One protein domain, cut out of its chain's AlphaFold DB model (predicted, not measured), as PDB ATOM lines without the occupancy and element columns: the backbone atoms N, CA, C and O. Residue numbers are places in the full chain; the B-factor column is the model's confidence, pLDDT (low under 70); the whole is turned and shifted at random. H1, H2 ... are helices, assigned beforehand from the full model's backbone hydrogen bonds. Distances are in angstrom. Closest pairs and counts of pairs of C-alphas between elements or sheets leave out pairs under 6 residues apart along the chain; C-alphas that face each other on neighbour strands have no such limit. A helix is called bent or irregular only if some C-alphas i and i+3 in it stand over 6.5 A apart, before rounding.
ATOM      1  N   GLU A  30     139.933 123.594  88.386       83.12
ATOM      2  CA  GLU A  30     139.790 122.656  89.495       83.12
ATOM      3  C   GLU A  30     139.717 121.202  89.030       83.12
ATOM      4  O   GLU A  30     140.350 120.332  89.628       83.12
ATOM      5  N   VAL A  31     139.011 120.931  87.927       84.81
ATOM      6  CA  VAL A  31     138.872 119.570  87.392       84.81
ATOM      7  C   VAL A  31     140.201 119.098  86.813       84.81
ATOM      8  O   VAL A  31     140.646 117.997  87.129       84.81
ATOM      9  N   ALA A  32     140.883 119.936  86.027       85.56
ATOM     10  CA  ALA A  32     142.188 119.603  85.458       85.56
ATOM     11  C   ALA A  32     143.232 119.339  86.559       85.56
ATOM     12  O   ALA A  32     143.965 118.347  86.500       85.56
ATOM     13  N   GLN A  33     143.259 120.171  87.604       84.56
ATOM     14  CA  GLN A  33     144.145 119.988  88.755       84.56
ATOM     15  C   GLN A  33     143.814 118.716  89.547       84.56
ATOM     16  O   GLN A  33     144.721 117.960  89.903       84.56
ATOM     17  N   TYR A  34     142.528 118.437  89.779       87.25
ATOM     18  CA  TYR A  34     142.092 117.224  90.468       87.25
ATOM     19  C   TYR A  34     142.457 115.959  89.677       87.25
ATOM     20  O   TYR A  34     142.956 114.993  90.263       87.25
ATOM     21  N   CYS A  35     142.277 115.976  88.351       88.31
ATOM     22  CA  CYS A  35     142.729 114.915  87.451       88.31
ATOM     23  C   CYS A  35     144.239 114.688  87.579       88.31
ATOM     24  O   CYS A  35     144.668 113.559  87.810       88.31
ATOM     25  N   ALA A  36     145.048 115.747  87.505       88.00
ATOM     26  CA  ALA A  36     146.501 115.619  87.584       88.00
ATOM     27  C   ALA A  36     146.998 115.049  88.925       88.00
ATOM     28  O   ALA A  36     147.987 114.309  88.962       88.00
ATOM     29  N   ALA A  37     146.296 115.360  90.020       88.00
ATOM     30  CA  ALA A  37     146.626 114.874  91.355       88.00
ATOM     31  C   ALA A  37     146.187 113.419  91.603       88.00
ATOM     32  O   ALA A  37     146.924 112.662  92.234       88.00
ATOM     33  N   ASN A  38     145.007 113.014  91.114       90.06
ATOM     34  CA  ASN A  38     144.365 111.764  91.542       90.06
ATOM     35  C   ASN A  38     144.313 110.676  90.461       90.06
ATOM     36  O   ASN A  38     144.400 109.491  90.790       90.06
ATOM     37  N   LEU A  39     144.221 111.036  89.175       90.62
ATOM     38  CA  LEU A  39     144.105 110.062  88.083       90.62
ATOM     39  C   LEU A  39     145.286 109.071  88.012       90.62
ATOM     40  O   LEU A  39     145.027 107.875  87.862       90.62
ATOM     41  N   PRO A  40     146.564 109.481  88.174       92.56
ATOM     42  CA  PRO A  40     147.687 108.541  88.148       92.56
ATOM     43  C   PRO A  40     147.560 107.442  89.207       92.56
ATOM     44  O   PRO A  40     147.817 106.268  88.940       92.56
ATOM     45  N   GLN A  41     147.158 107.813  90.421       91.44
ATOM     46  CA  GLN A  41     146.980 106.854  91.503       91.44
ATOM     47  C   GLN A  41     145.774 105.947  91.238       91.44
ATOM     48  O   GLN A  41     145.875 104.735  91.415       91.44
ATOM     49  N   TYR A  42     144.679 106.512  90.726       92.38
ATOM     50  CA  TYR A  42     143.477 105.761  90.372       92.38
ATOM     51  C   TYR A  42     143.757 104.675  89.322       92.38
ATOM     52  O   TYR A  42     143.348 103.529  89.498       92.38
ATOM     53  N   ILE A  43     144.543 104.995  88.283       92.81
ATOM     54  CA  ILE A  43     144.986 104.025  87.267       92.81
ATOM     55  C   ILE A  43     145.692 102.834  87.928       92.81
ATOM     56  O   ILE A  43     145.331 101.688  87.654       92.81
ATOM     57  N   LYS A  44     146.641 103.087  88.842       91.12
ATOM     58  CA  LYS A  44     147.393 102.030  89.549       91.12
ATOM     59  C   LYS A  44     146.523 101.166  90.453       91.12
ATOM     60  O   LYS A  44     146.854 100.014  90.732       91.12
ATOM     61  N   GLU A  45     145.424 101.717  90.948       92.12
ATOM     62  CA  GLU A  45     144.521 101.008  91.845       92.12
ATOM     63  C   GLU A  45     143.583 100.048  91.115       92.12
ATOM     64  O   GLU A  45     143.190  99.043  91.728       92.12
ATOM     65  N   THR A  46     143.306 100.293  89.826       92.44
ATOM     66  CA  THR A  46     142.472  99.410  89.001       92.44
ATOM     67  C   THR A  46     143.005  97.981  88.995       92.44
ATOM     68  O   THR A  46     144.213  97.711  88.994       92.44
ATOM     69  N   LYS A  47     142.078  97.022  88.992       93.56
ATOM     70  CA  LYS A  47     142.437  95.602  88.942       93.56
ATOM     71  C   LYS A  47     143.135  95.275  87.621       93.56
ATOM     72  O   LYS A  47     144.136  94.562  87.614       93.56
ATOM     73  N   SER A  48     142.633  95.848  86.533       93.50
ATOM     74  CA  SER A  48     143.160  95.682  85.183       93.50
ATOM     75  C   SER A  48     144.624  96.129  85.077       93.50
ATOM     76  O   SER A  48     145.428  95.415  84.478       93.50
ATOM     77  N   TYR A  49     145.021  97.227  85.737       93.81
ATOM     78  CA  TYR A  49     146.418  97.682  85.744       93.81
ATOM     79  C   TYR A  49     147.340  96.697  86.473       93.81
ATOM     80  O   TYR A  49     148.372  96.300  85.938       93.81
ATOM     81  N   LYS A  50     146.928  96.229  87.659       92.56
ATOM     82  CA  LYS A  50     147.684  95.246  88.463       92.56
ATOM     83  C   LYS A  50     147.852  93.894  87.765       92.56
ATOM     84  O   LYS A  50     148.773  93.149  88.081       92.56
ATOM     85  N   GLU A  51     146.968  93.574  86.826       94.50
ATOM     86  CA  GLU A  51     147.028  92.367  85.996       94.50
ATOM     87  C   GLU A  51     147.774  92.585  84.663       94.50
ATOM     88  O   GLU A  51     147.830  91.675  83.838       94.50
ATOM     89  N   GLY A  52     148.342  93.775  84.435       91.81
ATOM     90  CA  GLY A  52     149.067  94.127  83.207       91.81
ATOM     91  C   GLY A  52     148.167  94.401  81.996       91.81
ATOM     92  O   GLY A  52     148.645  94.471  80.864       91.81
ATOM     93  N   ARG A  53     146.855  94.555  82.203       93.81
ATOM     94  CA  ARG A  53     145.857  94.828  81.159       93.81
ATOM     95  C   ARG A  53     145.657  96.334  81.004       93.81
ATOM     96  O   ARG A  53     144.615  96.881  81.348       93.81
ATOM     97  N   PHE A  54     146.682  97.017  80.493       91.44
ATOM     98  CA  PHE A  54     146.752  98.485  80.485       91.44
ATOM     99  C   PHE A  54     145.638  99.184  79.691       91.44
ATOM    100  O   PHE A  54     145.153 100.217  80.136       91.44
ATOM    101  N   ASN A  55     145.198  98.629  78.557       92.62
ATOM    102  CA  ASN A  55     144.102  99.226  77.779       92.62
ATOM    103  C   ASN A  55     142.798  99.246  78.590       92.62
ATOM    104  O   ASN A  55     142.186 100.297  78.752       92.62
ATOM    105  N   GLU A  56     142.432  98.097  79.167       93.19
ATOM    106  CA  GLU A  56     141.263  97.972  80.046       93.19
ATOM    107  C   GLU A  56     141.418  98.848  81.293       93.19
ATOM    108  O   GLU A  56     140.465  99.488  81.718       93.19
ATOM    109  N   ALA A  57     142.628  98.931  81.852       93.56
ATOM    110  CA  ALA A  57     142.914  99.781  83.000       93.56
ATOM    111  C   ALA A  57     142.668 101.260  82.727       93.56
ATOM    112  O   ALA A  57     142.118 101.944  83.582       93.56
ATOM    113  N   LEU A  58     143.079 101.763  81.562       92.38
ATOM    114  CA  LEU A  58     142.858 103.158  81.196       92.38
ATOM    115  C   LEU A  58     141.369 103.430  80.970       92.38
ATOM    116  O   LEU A  58     140.860 104.418  81.487       92.38
ATOM    117  N   GLU A  59     140.653 102.547  80.272       93.56
ATOM    118  CA  GLU A  59     139.203 102.684  80.082       93.56
ATOM    119  C   GLU A  59     138.446 102.661  81.421       93.56
ATOM    120  O   GLU A  59     137.636 103.547  81.699       93.56
ATOM    121  N   GLU A  60     138.753 101.686  82.282       92.81
ATOM    122  CA  GLU A  60     138.177 101.541  83.624       92.81
ATOM    123  C   GLU A  60     138.504 102.753  84.500       92.81
ATOM    124  O   GLU A  60     137.617 103.297  85.162       92.81
ATOM    125  N   ALA A  61     139.759 103.208  84.475       92.56
ATOM    126  CA  ALA A  61     140.205 104.350  85.253       92.56
ATOM    127  C   ALA A  61     139.480 105.626  84.830       92.56
ATOM    128  O   ALA A  61     138.965 106.325  85.690       92.56
ATOM    129  N   PHE A  62     139.392 105.921  83.531       90.31
ATOM    130  CA  PHE A  62     138.724 107.131  83.051       90.31
ATOM    131  C   PHE A  62     137.224 107.125  83.363       90.31
ATOM    132  O   PHE A  62     136.713 108.116  83.879       90.31
ATOM    133  N   LEU A  63     136.522 106.013  83.117       91.31
ATOM    134  CA  LEU A  63     135.085 105.909  83.402       91.31
ATOM    135  C   LEU A  63     134.785 105.961  84.905       91.31
ATOM    136  O   LEU A  63     133.844 106.630  85.334       91.31
ATOM    137  N   GLY A  64     135.580 105.260  85.716       90.62
ATOM    138  CA  GLY A  64     135.431 105.263  87.170       90.62
ATOM    139  C   GLY A  64     135.746 106.627  87.776       90.62
ATOM    140  O   GLY A  64     135.021 107.101  88.652       90.62
ATOM    141  N   PHE A  65     136.785 107.289  87.270       88.88
ATOM    142  CA  PHE A  65     137.170 108.624  87.702       88.88
ATOM    143  C   PHE A  65     136.103 109.665  87.344       88.88
ATOM    144  O   PHE A  65     135.714 110.448  88.208       88.88
ATOM    145  N   ASP A  66     135.555 109.622  86.126       88.50
ATOM    146  CA  ASP A  66     134.459 110.501  85.700       88.50
ATOM    147  C   ASP A  66     133.206 110.317  86.571       88.50
ATOM    148  O   ASP A  66     132.635 111.281  87.085       88.50
ATOM    149  N   ALA A  67     132.836 109.068  86.873       89.31
ATOM    150  CA  ALA A  67     131.730 108.789  87.786       89.31
ATOM    151  C   ALA A  67     131.965 109.389  89.186       89.31
ATOM    152  O   ALA A  67     131.037 109.932  89.791       89.31
ATOM    153  N   ILE A  68     133.200 109.342  89.694       87.69
ATOM    154  CA  ILE A  68     133.572 109.908  90.998       87.69
ATOM    155  C   ILE A  68     133.495 111.440  90.994       87.69
ATOM    156  O   ILE A  68     132.998 112.009  91.971       87.69
ATOM    157  N   LEU A  69     133.910 112.102  89.910       84.81
ATOM    158  CA  LEU A  69     133.836 113.563  89.764       84.81
ATOM    159  C   LEU A  69     132.401 114.092  89.894       84.81
ATOM    160  O   LEU A  69     132.195 115.188  90.407       84.81
ATOM    161  N   THR A  70     131.401 113.296  89.502       85.31
ATOM    162  CA  THR A  70     129.978 113.662  89.636       85.31
ATOM    163  C   THR A  70     129.403 113.452  91.040       85.31
ATOM    164  O   THR A  70     128.267 113.847  91.316       85.31
ATOM    165  N   THR A  71     130.154 112.834  91.959       89.44
ATOM    166  CA  THR A  71     129.650 112.573  93.312       89.44
ATOM    167  C   THR A  71     129.576 113.862  94.138       89.44
ATOM    168  O   THR A  71     130.485 114.688  94.065       89.44
ATOM    169  N   PRO A  72     128.559 114.033  95.008       87.44
ATOM    170  CA  PRO A  72     128.386 115.263  95.787       87.44
ATOM    171  C   PRO A  72     129.620 115.653  96.606       87.44
ATOM    172  O   PRO A  72     129.929 116.833  96.743       87.44
ATOM    173  N   LYS A  73     130.343 114.650  97.119       89.19
ATOM    174  CA  LYS A  73     131.571 114.840  97.892       89.19
ATOM    175  C   LYS A  73     132.672 115.486  97.050       89.19
ATOM    176  O   LYS A  73     133.271 116.459  97.493       89.19
ATOM    177  N   ILE A  74     132.929 114.954  95.857       87.44
ATOM    178  CA  ILE A  74     133.998 115.461  94.992       87.44
ATOM    179  C   ILE A  74     133.586 116.771  94.336       87.44
ATOM    180  O   ILE A  74     134.389 117.686  94.288       87.44
ATOM    181  N   VAL A  75     132.316 116.937  93.959       86.50
ATOM    182  CA  VAL A  75     131.794 118.239  93.514       86.50
ATOM    183  C   VAL A  75     132.015 119.320  94.577       86.50
ATOM    184  O   VAL A  75     132.374 120.446  94.244       86.50
ATOM    185  N   GLN A  76     131.829 119.002  95.862       86.44
ATOM    186  CA  GLN A  76     132.116 119.942  96.945       86.44
ATOM    187  C   GLN A  76     133.617 120.241  97.071       86.44
ATOM    188  O   GLN A  76     133.986 121.398  97.243       86.44
ATOM    189  N   GLU A  77     134.479 119.234  96.941       86.31
ATOM    190  CA  GLU A  77     135.939 119.407  96.931       86.31
ATOM    191  C   GLU A  77     136.408 120.271  95.749       86.31
ATOM    192  O   GLU A  77     137.203 121.190  95.933       86.31
ATOM    193  N   LEU A  78     135.845 120.049  94.558       85.06
ATOM    194  CA  LEU A  78     136.095 120.843  93.356       85.06
ATOM    195  C   LEU A  78     135.666 122.302  93.544       85.06
ATOM    196  O   LEU A  78     136.421 123.195  93.181       85.06
ATOM    197  N   LYS A  79     134.516 122.569  94.178       82.69
ATOM    198  CA  LYS A  79     134.090 123.945  94.506       82.69
ATOM    199  C   LYS A  79     135.074 124.664  95.429       82.69
ATOM    200  O   LYS A  79     135.355 125.840  95.217       82.69
ATOM    201  N   VAL A  80     135.616 123.954  96.422       83.62
ATOM    202  CA  VAL A  80     136.649 124.496  97.319       83.62
ATOM    203  C   VAL A  80     137.940 124.781  96.547       83.62
ATOM    204  O   VAL A  80     138.531 125.843  96.724       83.62
ATOM    205  N   LEU A  81     138.359 123.871  95.660       78.69
ATOM    206  CA  LEU A  81     139.533 124.055  94.795       78.69
ATOM    207  C   LEU A  81     139.360 125.207  93.796       78.69
ATOM    208  O   LEU A  81     140.319 125.925  93.527       78.69
ATOM    209  N   ALA A  82     138.141 125.417  93.299       77.00
ATOM    210  CA  ALA A  82     137.778 126.529  92.425       77.00
ATOM    211  C   ALA A  82     137.761 127.889  93.147       77.00
ATOM    212  O   ALA A  82     137.515 128.914  92.516       77.00
ATOM    213  N   GLY A  83     137.991 127.922  94.467       69.75
ATOM    214  CA  GLY A  83     137.956 129.155  95.252       69.75
ATOM    215  C   GLY A  83     136.560 129.768  95.362       69.75
ATOM    216  O   GLY A  83     136.441 130.942  95.704       69.75
TER     217      GLY A  83
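What this domain is: This is residues 30 to 83 of the 90 residues of the protein "Protein phosphatase 1G" of Mytilus galloprovincialis (UniProt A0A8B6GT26). Two long helices, H1 and H3, make a narrow V: they run opposite ways, meet through residues 39 to 43 of H1, and spread toward the other end, where H4 bridges from the end of H3 to the start of H1 and closes a long, slim triangle. The short H2 sits in the turn at the narrow end, between H1 and H3, and H1 is kinked. The printed part has 54 residues with four named helices, in the order H1, H2, H3, H4, and no named strand; its class is all helix. It is only just loose, close to compact, with a radius of gyration of the C-alphas of 12.1 A, and its outline is a rod with spans of 39 by 17 by 13 A.

How they stand to each other: Begin with H1, residues 30 to 45, one of the two longest helices. It has a kink of 42 degrees near residue 38 and is irregular, with C-alphas 37 and 40 lying 7.2 A apart, and its line is a rough one. Look next at H3, residues 54 to 69: H1 touches it with residues 39 to 43 alone, and the closest C-alphas, those of Ile 43 and Ala 61, are 5.2 A apart. Their lines stand at a steep tilt of 45 degrees, opposite ways. At the other end of H1, residues 30 to 34 alone touch H4, residues 72 to 81; the closest C-alphas are those of Glu 30 and Leu 81, 5.5 A apart. H1 and H4 run opposite ways at a steep tilt of 53 degrees. H3 and H4 are close but not clearly touching, with the closest C-alphas, those of Leu 69 and Val 75, 6.3 A apart, and their lines are about perpendicular at 84 degrees. H2, residues 47 to 50, touches H3 at residues 54 to 60 of H3 alone; its Ser 48 has its C-alpha 4.7 A from that of Ala 57, the closest pair. H1 and H2 are close but not clearly touching, at 6.7 A between the C-alphas of Ile 43 and Tyr 49, the closest pair, while H2 and H4 are apart. In H3 and H4 every O i to N i+4 pair is within hydrogen-bond range, in H1 10 of 12 are, and H2 is too short for such a pair.

Where its parts are: Find C-alpha 30 at (139.790, 122.656, 89.495); from there H1 runs 22.3 A to C-alpha 45. H2 covers 5.3 A from first to last C-alpha. H3 starts at C-alpha 54, at (146.752, 98.485, 80.485), and runs 21.9 A to C-alpha 69. H4 runs 14.2 A from C-alpha 72 to C-alpha 81 at (139.533, 124.055, 94.795).

The domain as a whole: The two C-alphas farthest apart are those of Glu 51 and Gly 83, at 39.0 A, while the first and last printed C-alphas, those of Glu 30 and Gly 83, are 8.9 A apart. The printed part has no cut, and the links H1 to H2, H2 to H3 and H3 to H4 are tight. The mean pLDDT of the printed part is 88.8, and one printed residue, Gly 83, is under 70.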